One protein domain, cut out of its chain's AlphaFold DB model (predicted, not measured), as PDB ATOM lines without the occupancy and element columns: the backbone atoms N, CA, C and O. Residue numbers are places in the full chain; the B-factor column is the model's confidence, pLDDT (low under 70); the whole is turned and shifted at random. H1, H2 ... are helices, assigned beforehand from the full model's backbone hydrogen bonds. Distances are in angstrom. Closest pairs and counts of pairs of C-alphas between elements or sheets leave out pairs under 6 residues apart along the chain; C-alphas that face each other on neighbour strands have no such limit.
ATOM      1  N   ARG A 195      39.621 -36.795  50.209       84.81
ATOM      2  CA  ARG A 195      40.130 -35.949  49.117       84.81
ATOM      3  C   ARG A 195      41.201 -36.640  48.278       84.81
ATOM      4  O   ARG A 195      41.278 -36.405  47.071       84.81
ATOM      5  N   TYR A 196      42.010 -37.504  48.892       86.00
ATOM      6  CA  TYR A 196      42.955 -38.334  48.153       86.00
ATOM      7  C   TYR A 196      42.203 -39.306  47.239       86.00
ATOM      8  O   TYR A 196      42.512 -39.393  46.056       86.00
ATOM      9  N   LEU A 197      41.154 -39.961  47.746       88.25
ATOM     10  CA  LEU A 197      40.316 -40.851  46.945       88.25
ATOM     11  C   LEU A 197      39.607 -40.122  45.794       88.25
ATOM     12  O   LEU A 197      39.637 -40.618  44.673       88.25
ATOM     13  N   GLU A 198      39.012 -38.949  46.036       89.94
ATOM     14  CA  GLU A 198      38.385 -38.134  44.981       89.94
ATOM     15  C   GLU A 198      39.387 -37.792  43.871       89.94
ATOM     16  O   GLU A 198      39.111 -38.018  42.695       89.94
ATOM     17  N   THR A 199      40.588 -37.344  44.248       90.56
ATOM     18  CA  THR A 199      41.677 -37.060  43.301       90.56
ATOM     19  C   THR A 199      42.046 -38.293  42.468       90.56
ATOM     20  O   THR A 199      42.213 -38.189  41.253       90.56
ATOM     21  N   ILE A 200      42.149 -39.466  43.100       92.12
ATOM     22  CA  ILE A 200      42.465 -40.724  42.410       92.12
ATOM     23  C   ILE A 200      41.338 -41.136  41.453       92.12
ATOM     24  O   ILE A 200      41.625 -41.599  40.350       92.12
ATOM     25  N   ILE A 201      40.069 -40.929  41.823       93.31
ATOM     26  CA  ILE A 201      38.924 -41.171  40.931       93.31
ATOM     27  C   ILE A 201      38.979 -40.221  39.728       93.31
ATOM     28  O   ILE A 201      38.843 -40.672  38.593       93.31
ATOM     29  N   CYS A 202      39.245 -38.928  39.945       91.69
ATOM     30  CA  CYS A 202      39.423 -37.960  38.860       91.69
ATOM     31  C   CYS A 202      40.530 -38.383  37.890       91.69
ATOM     32  O   CYS A 202      40.295 -38.440  36.685       91.69
ATOM     33  N   GLN A 203      41.724 -38.695  38.406       90.56
ATOM     34  CA  GLN A 203      42.855 -39.145  37.589       90.56
ATOM     35  C   GLN A 203      42.508 -40.404  36.803       90.56
ATOM     36  O   GLN A 203      42.726 -40.451  35.597       90.56
ATOM     37  N   MET A 204      41.898 -41.393  37.456       92.06
ATOM     38  CA  MET A 204      41.450 -42.617  36.800       92.06
ATOM     39  C   MET A 204      40.532 -42.324  35.606       92.06
ATOM     40  O   MET A 204      40.789 -42.828  34.513       92.06
ATOM     41  N   CYS A 205      39.491 -41.505  35.790       91.00
ATOM     42  CA  CYS A 205      38.548 -41.160  34.723       91.00
ATOM     43  C   CYS A 205      39.230 -40.395  33.576       91.00
ATOM     44  O   CYS A 205      39.006 -40.711  32.409       91.00
ATOM     45  N   VAL A 206      40.102 -39.431  33.887       89.81
ATOM     46  CA  VAL A 206      40.825 -38.651  32.867       89.81
ATOM     47  C   VAL A 206      41.808 -39.519  32.084       89.81
ATOM     48  O   VAL A 206      41.803 -39.482  30.854       89.81
ATOM     49  N   HIS A 207      42.614 -40.344  32.756       90.12
ATOM     50  CA  HIS A 207      43.558 -41.243  32.088       90.12
ATOM     51  C   HIS A 207      42.832 -42.269  31.206       90.12
ATOM     52  O   HIS A 207      43.294 -42.564  30.105       90.12
ATOM     53  N   ARG A 208      41.654 -42.763  31.623       90.50
ATOM     54  CA  ARG A 208      40.790 -43.598  30.767       90.50
ATOM     55  C   ARG A 208      40.316 -42.837  29.530       90.50
ATOM     56  O   ARG A 208      40.475 -43.350  28.423       90.50
ATOM     57  N   GLN A 209      39.821 -41.608  29.692       89.38
ATOM     58  CA  GLN A 209      39.380 -40.762  28.576       89.38
ATOM     59  C   GLN A 209      40.517 -40.492  27.573       89.38
ATOM     60  O   GLN A 209      40.309 -40.593  26.363       89.38
ATOM     61  N   LYS A 210      41.733 -40.222  28.067       88.56
ATOM     62  CA  LYS A 210      42.947 -40.001  27.259       88.56
ATOM     63  C   LYS A 210      43.591 -41.286  26.723       88.56
ATOM     64  O   LYS A 210      44.554 -41.212  25.965       88.56
ATOM     65  N   ARG A 211      43.054 -42.465  27.066       89.31
ATOM     66  CA  ARG A 211      43.595 -43.795  26.717       89.31
ATOM     67  C   ARG A 211      45.005 -44.060  27.267       89.31
ATOM     68  O   ARG A 211      45.751 -44.873  26.725       89.31
ATOM     69  N   GLU A 212      45.350 -43.436  28.386       88.50
ATOM     70  CA  GLU A 212      46.588 -43.646  29.143       88.50
ATOM     71  C   GLU A 212      46.417 -44.836  30.101       88.50
ATOM     72  O   GLU A 212      46.406 -44.697  31.327       88.50
ATOM     73  N   LEU A 213      46.232 -46.030  29.526       85.81
ATOM     74  CA  LEU A 213      45.773 -47.221  30.254       85.81
ATOM     75  C   LEU A 213      46.640 -47.571  31.473       85.81
ATOM     76  O   LEU A 213      46.098 -47.906  32.520       85.81
ATOM     77  N   GLY A 214      47.965 -47.430  31.383       87.44
ATOM     78  CA  GLY A 214      48.855 -47.728  32.509       87.44
ATOM     79  C   GLY A 214      48.676 -46.786  33.712       87.44
ATOM     80  O   GLY A 214      48.634 -47.229  34.863       87.44
ATOM     81  N   LEU A 215      48.502 -45.483  33.475       87.44
ATOM     82  CA  LEU A 215      48.246 -44.521  34.555       87.44
ATOM     83  C   LEU A 215      46.853 -44.731  35.157       87.44
ATOM     84  O   LEU A 215      46.696 -44.704  36.380       87.44
ATOM     85  N   ALA A 216      45.861 -45.039  34.315       90.12
ATOM     86  CA  ALA A 216      44.538 -45.435  34.779       90.12
ATOM     87  C   ALA A 216      44.601 -46.683  35.676       90.12
ATOM     88  O   ALA A 216      43.990 -46.693  36.740       90.12
ATOM     89  N   GLU A 217      45.372 -47.708  35.303       91.06
ATOM     90  CA  GLU A 217      45.564 -48.921  36.110       91.06
ATOM     91  C   GLU A 217      46.257 -48.640  37.448       91.06
ATOM     92  O   GLU A 217      45.875 -49.213  38.469       91.06
ATOM     93  N   THR A 218      47.213 -47.707  37.479       89.38
ATOM     94  CA  THR A 218      47.813 -47.234  38.736       89.38
ATOM     95  C   THR A 218      46.764 -46.602  39.643       89.38
ATOM     96  O   THR A 218      46.673 -46.953  40.821       89.38
ATOM     97  N   CYS A 219      45.915 -45.731  39.097       91.19
ATOM     98  CA  CYS A 219      44.832 -45.111  39.856       91.19
ATOM     99  C   CYS A 219      43.807 -46.147  40.339       91.19
ATOM    100  O   CYS A 219      43.387 -46.091  41.489       91.19
ATOM    101  N   VAL A 220      43.463 -47.139  39.511       91.06
ATOM    102  CA  VAL A 220      42.588 -48.266  39.883       91.06
ATOM    103  C   VAL A 220      43.185 -49.067  41.039       91.06
ATOM    104  O   VAL A 220      42.486 -49.374  42.005       91.06
ATOM    105  N   ALA A 221      44.480 -49.387  40.981       89.56
ATOM    106  CA  ALA A 221      45.159 -50.105  42.054       89.56
ATOM    107  C   ALA A 221      45.108 -49.310  43.368       89.56
ATOM    108  O   ALA A 221      44.751 -49.866  44.409       89.56
ATOM    109  N   ILE A 222      45.392 -48.004  43.319       88.56
ATOM    110  CA  ILE A 222      45.305 -47.108  44.480       88.56
ATOM    111  C   ILE A 222      43.865 -47.026  45.007       88.56
ATOM    112  O   ILE A 222      43.643 -47.198  46.205       88.56
ATOM    113  N   PHE A 223      42.883 -46.832  44.126       90.94
ATOM    114  CA  PHE A 223      41.457 -46.793  44.453       90.94
ATOM    115  C   PHE A 223      41.023 -48.059  45.194       90.94
ATOM    116  O   PHE A 223      40.437 -47.988  46.276       90.94
ATOM    117  N   HIS A 224      41.363 -49.235  44.665       86.25
ATOM    118  CA  HIS A 224      41.041 -50.496  45.321       86.25
ATOM    119  C   HIS A 224      41.712 -50.609  46.683       86.25
ATOM    120  O   HIS A 224      41.086 -51.097  47.616       86.25
ATOM    121  N   ARG A 225      42.957 -50.142  46.840       80.50
ATOM    122  CA  ARG A 225      43.639 -50.159  48.142       80.50
ATOM    123  C   ARG A 225      42.993 -49.239  49.165       80.50
ATOM    124  O   ARG A 225      42.762 -49.688  50.280       80.50
ATOM    125  N   LEU A 226      42.666 -48.006  48.789       79.38
ATOM    126  CA  LEU A 226      42.006 -47.038  49.672       79.38
ATOM    127  C   LEU A 226      40.634 -47.516  50.142       79.38
ATOM    128  O   LEU A 226      40.191 -47.201  51.244       79.38
ATOM    129  N   THR A 227      39.957 -48.285  49.299       80.06
ATOM    130  CA  THR A 227      38.587 -48.717  49.550       80.06
ATOM    131  C   THR A 227      38.509 -50.155  50.108       80.06
ATOM    132  O   THR A 227      37.479 -50.554  50.653       80.06
ATOM    133  N   LEU A 228      39.610 -50.923  50.084       73.50
ATOM    134  CA  LEU A 228      39.701 -52.297  50.603       73.50
ATOM    135  C   LEU A 228      39.432 -52.427  52.115       73.50
ATOM    136  O   LEU A 228      38.702 -53.352  52.476       73.50
ATOM    137  N   PRO A 229      39.945 -51.555  53.014       65.06
ATOM    138  CA  PRO A 229      39.650 -51.654  54.446       65.06
ATOM    139  C   PRO A 229      38.147 -51.639  54.740       65.06
ATOM    140  O   PRO A 229      37.675 -52.431  55.551       65.06
ATOM    141  N   ARG A 230      37.376 -50.829  54.000       63.41
ATOM    142  CA  ARG A 230      35.908 -50.798  54.078       63.41
ATOM    143  C   ARG A 230      35.278 -52.137  53.684       63.41
ATOM    144  O   ARG A 230      34.306 -52.549  54.308       63.41
ATOM    145  N   ARG A 231      35.824 -52.810  52.665       61.09
ATOM    146  CA  ARG A 231      35.346 -54.124  52.205       61.09
ATOM    147  C   ARG A 231      35.618 -55.226  53.229       61.09
ATOM    148  O   ARG A 231      34.793 -56.117  53.386       61.09
ATOM    149  N   LEU A 232      36.780 -55.191  53.879       60.09
ATOM    150  CA  LEU A 232      37.236 -56.272  54.758       60.09
ATOM    151  C   LEU A 232      36.789 -56.105  56.214       60.09
ATOM    152  O   LEU A 232      36.598 -57.107  56.899       60.09
ATOM    153  N   ASN A 233      36.620 -54.873  56.700       56.56
ATOM    154  CA  ASN A 233      36.154 -54.615  58.057       56.56
ATOM    155  C   ASN A 233      35.355 -53.297  58.129       56.56
ATOM    156  O   ASN A 233      35.946 -52.216  58.174       56.56
ATOM    157  N   PRO A 234      34.013 -53.357  58.218       54.50
ATOM    158  CA  PRO A 234      33.162 -52.173  58.343       54.50
ATOM    159  C   PRO A 234      33.468 -51.284  59.560       54.50
ATOM    160  O   PRO A 234      33.062 -50.128  59.565       54.50
ATOM    161  N   GLN A 235      34.187 -51.774  60.576       44.78
ATOM    162  CA  GLN A 235      34.619 -50.967  61.725       44.78
ATOM    163  C   GLN A 235      35.871 -50.118  61.427       44.78
ATOM    164  O   GLN A 235      36.105 -49.124  62.105       44.78
ATOM    165  N   LEU A 236      36.628 -50.426  60.361       48.41
ATOM    166  CA  LEU A 236      37.715 -49.581  59.835       48.41
ATOM    167  C   LEU A 236      37.200 -48.399  58.990       48.41
ATOM    168  O   LEU A 236      37.993 -47.660  58.406       48.41
ATOM    169  N   GLN A 237      35.879 -48.164  58.970       50.94
ATOM    170  CA  GLN A 237      35.248 -46.953  58.418       50.94
ATOM    171  C   GLN A 237      35.802 -45.642  58.996       50.94
ATOM    172  O   GLN A 237      35.542 -44.579  58.442       50.94
ATOM    173  N   VAL A 238      36.577 -45.716  60.079       52.78
ATOM    174  CA  VAL A 238      37.324 -44.604  60.670       52.78
ATOM    175  C   VAL A 238      38.194 -43.865  59.648       52.78
ATOM    176  O   VAL A 238      38.236 -42.640  59.687       52.78
ATOM    177  N   VAL A 239      38.866 -44.577  58.733       61.56
ATOM    178  CA  VAL A 239      39.824 -43.940  57.808       61.56
ATOM    179  C   VAL A 239      39.116 -43.268  56.631       61.56
ATOM    180  O   VAL A 239      39.498 -42.179  56.226       61.56
ATOM    181  N   LEU A 240      38.065 -43.884  56.086       70.19
ATOM    182  CA  LEU A 240      37.309 -43.341  54.957       70.19
ATOM    183  C   LEU A 240      35.807 -43.456  55.224       70.19
ATOM    184  O   LEU A 240      35.204 -44.527  55.082       70.19
ATOM    185  N   ARG A 241      35.186 -42.321  55.547       75.50
ATOM    186  CA  ARG A 241      33.736 -42.210  55.722       75.50
ATOM    187  C   ARG A 241      33.108 -41.760  54.403       75.50
ATOM    188  O   ARG A 241      33.413 -40.680  53.918       75.50
ATOM    189  N   LEU A 242      32.200 -42.551  53.816       80.31
ATOM    190  CA  LEU A 242      31.566 -42.183  52.532       80.31
ATOM    191  C   LEU A 242      30.802 -40.857  52.592       80.31
ATOM    192  O   LEU A 242      30.715 -40.156  51.588       80.31
ATOM    193  N   CYS A 243      30.278 -40.492  53.764       83.38
ATOM    194  CA  CYS A 243      29.618 -39.206  53.956       83.38
ATOM    195  C   CYS A 243      30.566 -38.001  53.806       83.38
ATOM    196  O   CYS A 243      30.080 -36.890  53.624       83.38
ATOM    197  N   GLU A 244      31.887 -38.205  53.836       84.06
ATOM    198  CA  GLU A 244      32.886 -37.165  53.552       84.06
ATOM    199  C   GLU A 244      33.183 -37.011  52.059       84.06
ATOM    200  O   GLU A 244      33.699 -35.974  51.650       84.06
ATOM    201  N   LEU A 245      32.855 -38.015  51.238       88.25
ATOM    202  CA  LEU A 245      32.964 -37.889  49.789       88.25
ATOM    203  C   LEU A 245      31.863 -36.965  49.280       88.25
ATOM    204  O   LEU A 245      30.696 -37.090  49.670       88.25
ATOM    205  N   SER A 246      32.237 -36.055  48.392       89.88
ATOM    206  CA  SER A 246      31.312 -35.211  47.646       89.88
ATOM    207  C   SER A 246      30.672 -35.979  46.484       89.88
ATOM    208  O   SER A 246      31.194 -36.995  46.023       89.88
ATOM    209  N   GLU A 247      29.517 -35.518  46.003       90.25
ATOM    210  CA  GLU A 247      28.991 -35.995  44.721       90.25
ATOM    211  C   GLU A 247      29.817 -35.399  43.570       90.25
ATOM    212  O   GLU A 247      30.193 -34.226  43.652       90.25
ATOM    213  N   PRO A 248      30.097 -36.161  42.494       92.50
ATOM    214  CA  PRO A 248      29.581 -37.506  42.180       92.50
ATOM    215  C   PRO A 248      30.416 -38.680  42.739       92.50
ATOM    216  O   PRO A 248      30.116 -39.843  42.472       92.50
ATOM    217  N   PHE A 249      31.491 -38.408  43.484       92.75
ATOM    218  CA  PHE A 249      32.450 -39.425  43.937       92.75
ATOM    219  C   PHE A 249      31.858 -40.423  44.923       92.75
ATOM    220  O   PHE A 249      32.193 -41.606  44.882       92.75
ATOM    221  N   ARG A 250      30.972 -39.963  45.812       91.62
ATOM    222  CA  ARG A 250      30.272 -40.850  46.742       91.62
ATOM    223  C   ARG A 250      29.481 -41.909  45.983       91.62
ATOM    224  O   ARG A 250      29.719 -43.096  46.203       91.62
ATOM    225  N   GLY A 251      28.617 -41.490  45.061       90.12
ATOM    226  CA  GLY A 251      27.837 -42.414  44.247       90.12
ATOM    227  C   GLY A 251      28.703 -43.325  43.370       90.12
ATOM    228  O   GLY A 251      28.407 -44.514  43.258       90.12
ATOM    229  N   PHE A 252      29.837 -42.824  42.858       91.44
ATOM    230  CA  PHE A 252      30.836 -43.647  42.164       91.44
ATOM    231  C   PHE A 252      31.332 -44.804  43.049       91.44
ATOM    232  O   PHE A 252      31.317 -45.966  42.639       91.44
ATOM    233  N   VAL A 253      31.757 -44.502  44.281       89.88
ATOM    234  CA  VAL A 253      32.279 -45.502  45.225       89.88
ATOM    235  C   VAL A 253      31.182 -46.466  45.675       89.88
ATOM    236  O   VAL A 253      31.411 -47.672  45.727       89.88
ATOM    237  N   GLU A 254      29.986 -45.964  45.981       87.94
ATOM    238  CA  GLU A 254      28.844 -46.799  46.365       87.94
ATOM    239  C   GLU A 254      28.480 -47.785  45.256       87.94
ATOM    240  O   GLU A 254      28.378 -48.982  45.516       87.94
ATOM    241  N   ASN A 255      28.366 -47.310  44.014       88.06
ATOM    242  CA  ASN A 255      28.065 -48.151  42.862       88.06
ATOM    243  C   ASN A 255      29.158 -49.197  42.590       88.06
ATOM    244  O   ASN A 255      28.853 -50.355  42.288       88.06
ATOM    245  N   HIS A 256      30.431 -48.819  42.757       86.44
ATOM    246  CA  HIS A 256      31.555 -49.748  42.637       86.44
ATOM    247  C   HIS A 256      31.410 -50.946  43.586       86.44
ATOM    248  O   HIS A 256      31.702 -52.076  43.198       86.44
ATOM    249  N   PHE A 257      30.912 -50.709  44.803       81.75
ATOM    250  CA  PHE A 257      30.767 -51.732  45.838       81.75
ATOM    251  C   PHE A 257      29.490 -52.562  45.787       81.75
ATOM    252  O   PHE A 257      29.417 -53.566  46.497       81.75
ATOM    253  N   LYS A 258      28.504 -52.183  44.973       83.75
ATOM    254  CA  LYS A 258      27.313 -53.010  44.771       83.75
ATOM    255  C   LYS A 258      27.684 -54.355  44.153       83.75
ATOM    256  O   LYS A 258      28.607 -54.426  43.332       83.75
ATOM    257  N   ASP A 259      26.955 -55.398  44.541       80.31
ATOM    258  CA  ASP A 259      27.046 -56.717  43.914       80.31
ATOM    259  C   ASP A 259      26.815 -56.573  42.399       80.31
ATOM    260  O   ASP A 259      25.931 -55.803  42.024       80.31
ATOM    261  N   PRO A 260      27.594 -57.233  41.520       81.00
ATOM    262  CA  PRO A 260      27.317 -57.256  40.083       81.00
ATOM    263  C   PRO A 260      25.856 -57.569  39.722       81.00
ATOM    264  O   PRO A 260      25.367 -57.033  38.735       81.00
ATOM    265  N   GLU A 261      25.163 -58.368  40.537       84.56
ATOM    266  CA  GLU A 261      23.757 -58.751  40.348       84.56
ATOM    267  C   GLU A 261      22.756 -57.800  41.041       84.56
ATOM    268  O   GLU A 261      21.542 -58.004  40.972       84.56
ATOM    269  N   ASP A 262      23.228 -56.765  41.747       81.94
ATOM    270  CA  ASP A 262      22.361 -55.772  42.387       81.94
ATOM    271  C   ASP A 262      21.608 -54.977  41.303       81.94
ATOM    272  O   ASP A 262      22.243 -54.287  40.503       81.94
ATOM    273  N   PRO A 263      20.260 -54.987  41.282       81.69
ATOM    274  CA  PRO A 263      19.471 -54.317  40.244       81.69
ATOM    275  C   PRO A 263      19.592 -52.786  40.281       81.69
ATOM    276  O   PRO A 263      19.128 -52.100  39.373       81.69
ATOM    277  N   THR A 264      20.173 -52.232  41.347       82.12
ATOM    278  CA  THR A 264      20.481 -50.809  41.490       82.12
ATOM    279  C   THR A 264      21.933 -50.484  41.140       82.12
ATOM    280  O   THR A 264      22.308 -49.303  41.164       82.12
ATOM    281  N   LYS A 265      22.775 -51.492  40.873       82.31
ATOM    282  CA  LYS A 265      24.077 -51.277  40.247       82.31
ATOM    283  C   LYS A 265      23.816 -50.818  38.825       82.31
ATOM    284  O   LYS A 265      23.105 -51.459  38.062       82.31
ATOM    285  N   SER A 266      24.358 -49.660  38.506       77.06
ATOM    286  CA  SER A 266      24.230 -49.070  37.190       77.06
ATOM    287  C   SER A 266      25.632 -48.819  36.677       77.06
ATOM    288  O   SER A 266      26.429 -48.135  37.324       77.06
ATOM    289  N   ASP A 267      25.933 -49.378  35.514       68.50
ATOM    290  CA  ASP A 267      27.129 -49.007  34.761       68.50
ATOM    291  C   ASP A 267      26.960 -47.619  34.112       68.50
ATOM    292  O   ASP A 267      27.895 -47.093  33.511       68.50
ATOM    293  N   ASP A 268      25.785 -46.989  34.259       63.47
ATOM    294  CA  ASP A 268      25.436 -45.759  33.564       63.47
ATOM    295  C   ASP A 268      26.145 -44.550  34.168       63.47
ATOM    296  O   ASP A 268      25.716 -43.925  35.148       63.47
ATOM    297  N   GLY A 269      27.189 -44.121  33.474       80.25
ATOM    298  CA  GLY A 269      27.520 -42.711  33.446       80.25
ATOM    299  C   GLY A 269      28.300 -42.208  34.654       80.25
ATOM    300  O   GLY A 269      28.444 -40.997  34.790       80.25
ATOM    301  N   TRP A 270      28.729 -43.053  35.600       87.56
ATOM    302  CA  TRP A 270      29.430 -42.567  36.799       87.56
ATOM    303  C   TRP A 270      30.768 -41.915  36.453       87.56
ATOM    304  O   TRP A 270      31.099 -40.872  37.018       87.56
ATOM    305  N   GLU A 271      31.501 -42.477  35.491       87.38
ATOM    306  CA  GLU A 271      32.706 -41.845  34.947       87.38
ATOM    307  C   GLU A 271      32.360 -40.530  34.246       87.38
ATOM    308  O   GLU A 271      32.979 -39.504  34.512       87.38
ATOM    309  N   GLU A 272      31.314 -40.522  33.427       89.62
ATOM    310  CA  GLU A 272      30.820 -39.352  32.708       89.62
ATOM    311  C   GLU A 272      30.359 -38.251  33.664       89.62
ATOM    312  O   GLU A 272      30.574 -37.076  33.386       89.62
ATOM    313  N   ARG A 273      29.775 -38.597  34.815       91.81
ATOM    314  CA  ARG A 273      29.393 -37.651  35.872       91.81
ATOM    315  C   ARG A 273      30.620 -37.053  36.541       91.81
ATOM    316  O   ARG A 273      30.638 -35.845  36.760       91.81
ATOM    317  N   VAL A 274      31.640 -37.862  36.849       91.19
ATOM    318  CA  VAL A 274      32.926 -37.368  37.376       91.19
ATOM    319  C   VAL A 274      33.581 -36.427  36.365       91.19
ATOM    320  O   VAL A 274      33.983 -35.324  36.730       91.19
ATOM    321  N   LEU A 275      33.636 -36.816  35.090       89.31
ATOM    322  CA  LEU A 275      34.180 -35.988  34.016       89.31
ATOM    323  C   LEU A 275      33.366 -34.699  33.835       89.31
ATOM    324  O   LEU A 275      33.942 -33.616  33.809       89.31
ATOM    325  N   ALA A 276      32.035 -34.773  33.793       88.94
ATOM    326  CA  ALA A 276      31.156 -33.607  33.703       88.94
ATOM    327  C   ALA A 276      31.359 -32.653  34.886       88.94
ATOM    328  O   ALA A 276      31.478 -31.447  34.687       88.94
ATOM    329  N   PHE A 277      31.467 -33.187  36.104       89.56
ATOM    330  CA  PHE A 277      31.799 -32.407  37.290       89.56
ATOM    331  C   PHE A 277      33.158 -31.708  37.146       89.56
ATOM    332  O   PHE A 277      33.259 -30.519  37.447       89.56
ATOM    333  N   LEU A 278      34.179 -32.388  36.619       84.69
ATOM    334  CA  LEU A 278      35.482 -31.780  36.340       84.69
ATOM    335  C   LEU A 278      35.390 -30.640  35.314       84.69
ATOM    336  O   LEU A 278      35.982 -29.586  35.536       84.69
ATOM    337  N   TYR A 279      34.582 -30.781  34.259       82.12
ATOM    338  CA  TYR A 279      34.327 -29.700  33.296       82.12
ATOM    339  C   TYR A 279      33.592 -28.495  33.907       82.12
ATOM    340  O   TYR A 279      33.597 -27.418  33.317       82.12
ATOM    341  N   THR A 280      32.997 -28.601  35.099       81.75
ATOM    342  CA  THR A 280      32.451 -27.422  35.801       81.75
ATOM    343  C   THR A 280      33.506 -26.616  36.563       81.75
ATOM    344  O   THR A 280      33.197 -25.540  37.071       81.75
ATOM    345  N   LYS A 281      34.752 -27.103  36.656       75.88
ATOM    346  CA  LYS A 281      35.851 -26.450  37.378       75.88
ATOM    347  C   LYS A 281      36.730 -25.664  36.394       75.88
ATOM    348  O   LYS A 281      37.466 -26.289  35.636       75.88
ATOM    349  N   PRO A 282      36.704 -24.316  36.399       62.94
ATOM    350  CA  PRO A 282      37.407 -23.495  35.402       62.94
ATOM    351  C   PRO A 282      38.915 -23.766  35.331       62.94
ATOM    352  O   PRO A 282      39.499 -23.773  34.253       62.94
ATOM    353  N   GLU A 283      39.528 -24.058  36.477       64.31
ATOM    354  CA  GLU A 283      40.958 -24.363  36.619       64.31
ATOM    355  C   GLU A 283      41.368 -25.671  35.914       64.31
ATOM    356  O   GLU A 283      42.543 -25.876  35.621       64.31
ATOM    357  N   MET A 284      40.401 -26.533  35.585       63.78
ATOM    358  CA  MET A 284      40.630 -27.876  35.041       63.78
ATOM    359  C   MET A 284      40.515 -27.954  33.523       63.78
ATOM    360  O   MET A 284      40.933 -28.948  32.934       63.78
ATOM    361  N   HIS A 285      39.980 -26.919  32.869       57.81
ATOM    362  CA  HIS A 285      39.748 -26.933  31.420       57.81
ATOM    363  C   HIS A 285      41.044 -27.126  30.631       57.81
ATOM    364  O   HIS A 285      41.043 -27.878  29.663       57.81
ATOM    365  N   MET A 286      42.156 -26.537  31.087       56.19
ATOM    366  CA  MET A 286      43.456 -26.680  30.417       56.19
ATOM    367  C   MET A 286      44.106 -28.058  30.595       56.19
ATOM    368  O   MET A 286      45.011 -28.404  29.846       56.19
ATOM    369  N   LEU A 287      43.701 -28.828  31.611       56.53
ATOM    370  CA  LEU A 287      44.234 -30.175  31.859       56.53
ATOM    371  C   LEU A 287      43.446 -31.248  31.097       56.53
ATOM    372  O   LEU A 287      43.957 -32.350  30.876       56.53
ATOM    373  N   LEU A 288      42.203 -30.937  30.719       56.53
ATOM    374  CA  LEU A 288      41.289 -31.828  30.005       56.53
ATOM    375  C   LEU A 288      41.314 -31.627  28.479       56.53
ATOM    376  O   LEU A 288      40.945 -32.555  27.763       56.53
TER     377      LEU A 288
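This is residues 195 to 288 of the 289 residues of an uncharacterized protein of Aspergillus uvarum CBS 121591 (UniProt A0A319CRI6). From residue 195, H1 and the longer H2 fold into a helical hairpin; a second hairpin, H4 and H5, lies crosswise to H1, with H5 packed on it. H3 and H6 lie at opposite ends of the longest axis, and residues 280 to 286 stick out. The 94 printed residues have six named helices, H1 to H6 in order, and no named strand: all helix, compact, radius of gyration of the C-alphas 13.6 A, spans 41, 29 and 26 A.

Look first at H1, residues 195 to 209, and H2, residues 213 to 232: they touch, closest C-alphas Met 204 and Ala 216 at 4.6 A, opposite ways at 37 degrees, only just steep. H2 touches H3, residues 234 to 238, only at the corner, closest C-alphas Arg 230 and Gln 237 at 5.8 A. H4, residues 249 to 257, and H5, residues 270 to 279, touch at a shallow tilt of 16 degrees, opposite ways, closest C-alphas Phe 252 and Trp 270 at 5.7 A. Residues 201 to 206 of H1 touch H5, about perpendicular at 82 degrees, closest C-alphas Cys 205 and Glu 271 at 5.9 A. H6, residues 282 to 288, only just touches H5, only at the corner, with 3 pairs of C-alphas within 8 A, the closest Tyr 279 and His 285 at 6.4 A. Every O i to N i+4 pair is within hydrogen-bond range in H1, H4 and H5, against 14 of 16 in H2, 0 of 1 in H3 and 1 of 3 in H6; O i to N i+3 gives 1 of 2 in H3 and 3 of 4 in H6.

Find C-alpha 195 at (40.130, -35.949, 49.117), where H1 begins its 21.1 A; H2 spans 27.5 A with a kink of 36 degrees near residue 226. H6 ends at C-alpha 288, (41.289, -31.828, 30.005).

The C-alphas of Gln 235 and Met 286 are farthest apart, 40.6 A. The printed part has no cut; the link H4 to H5 is long. Look for pLDDT under 70 at residues 229 to 239, 267 to 268 and 282 to 288.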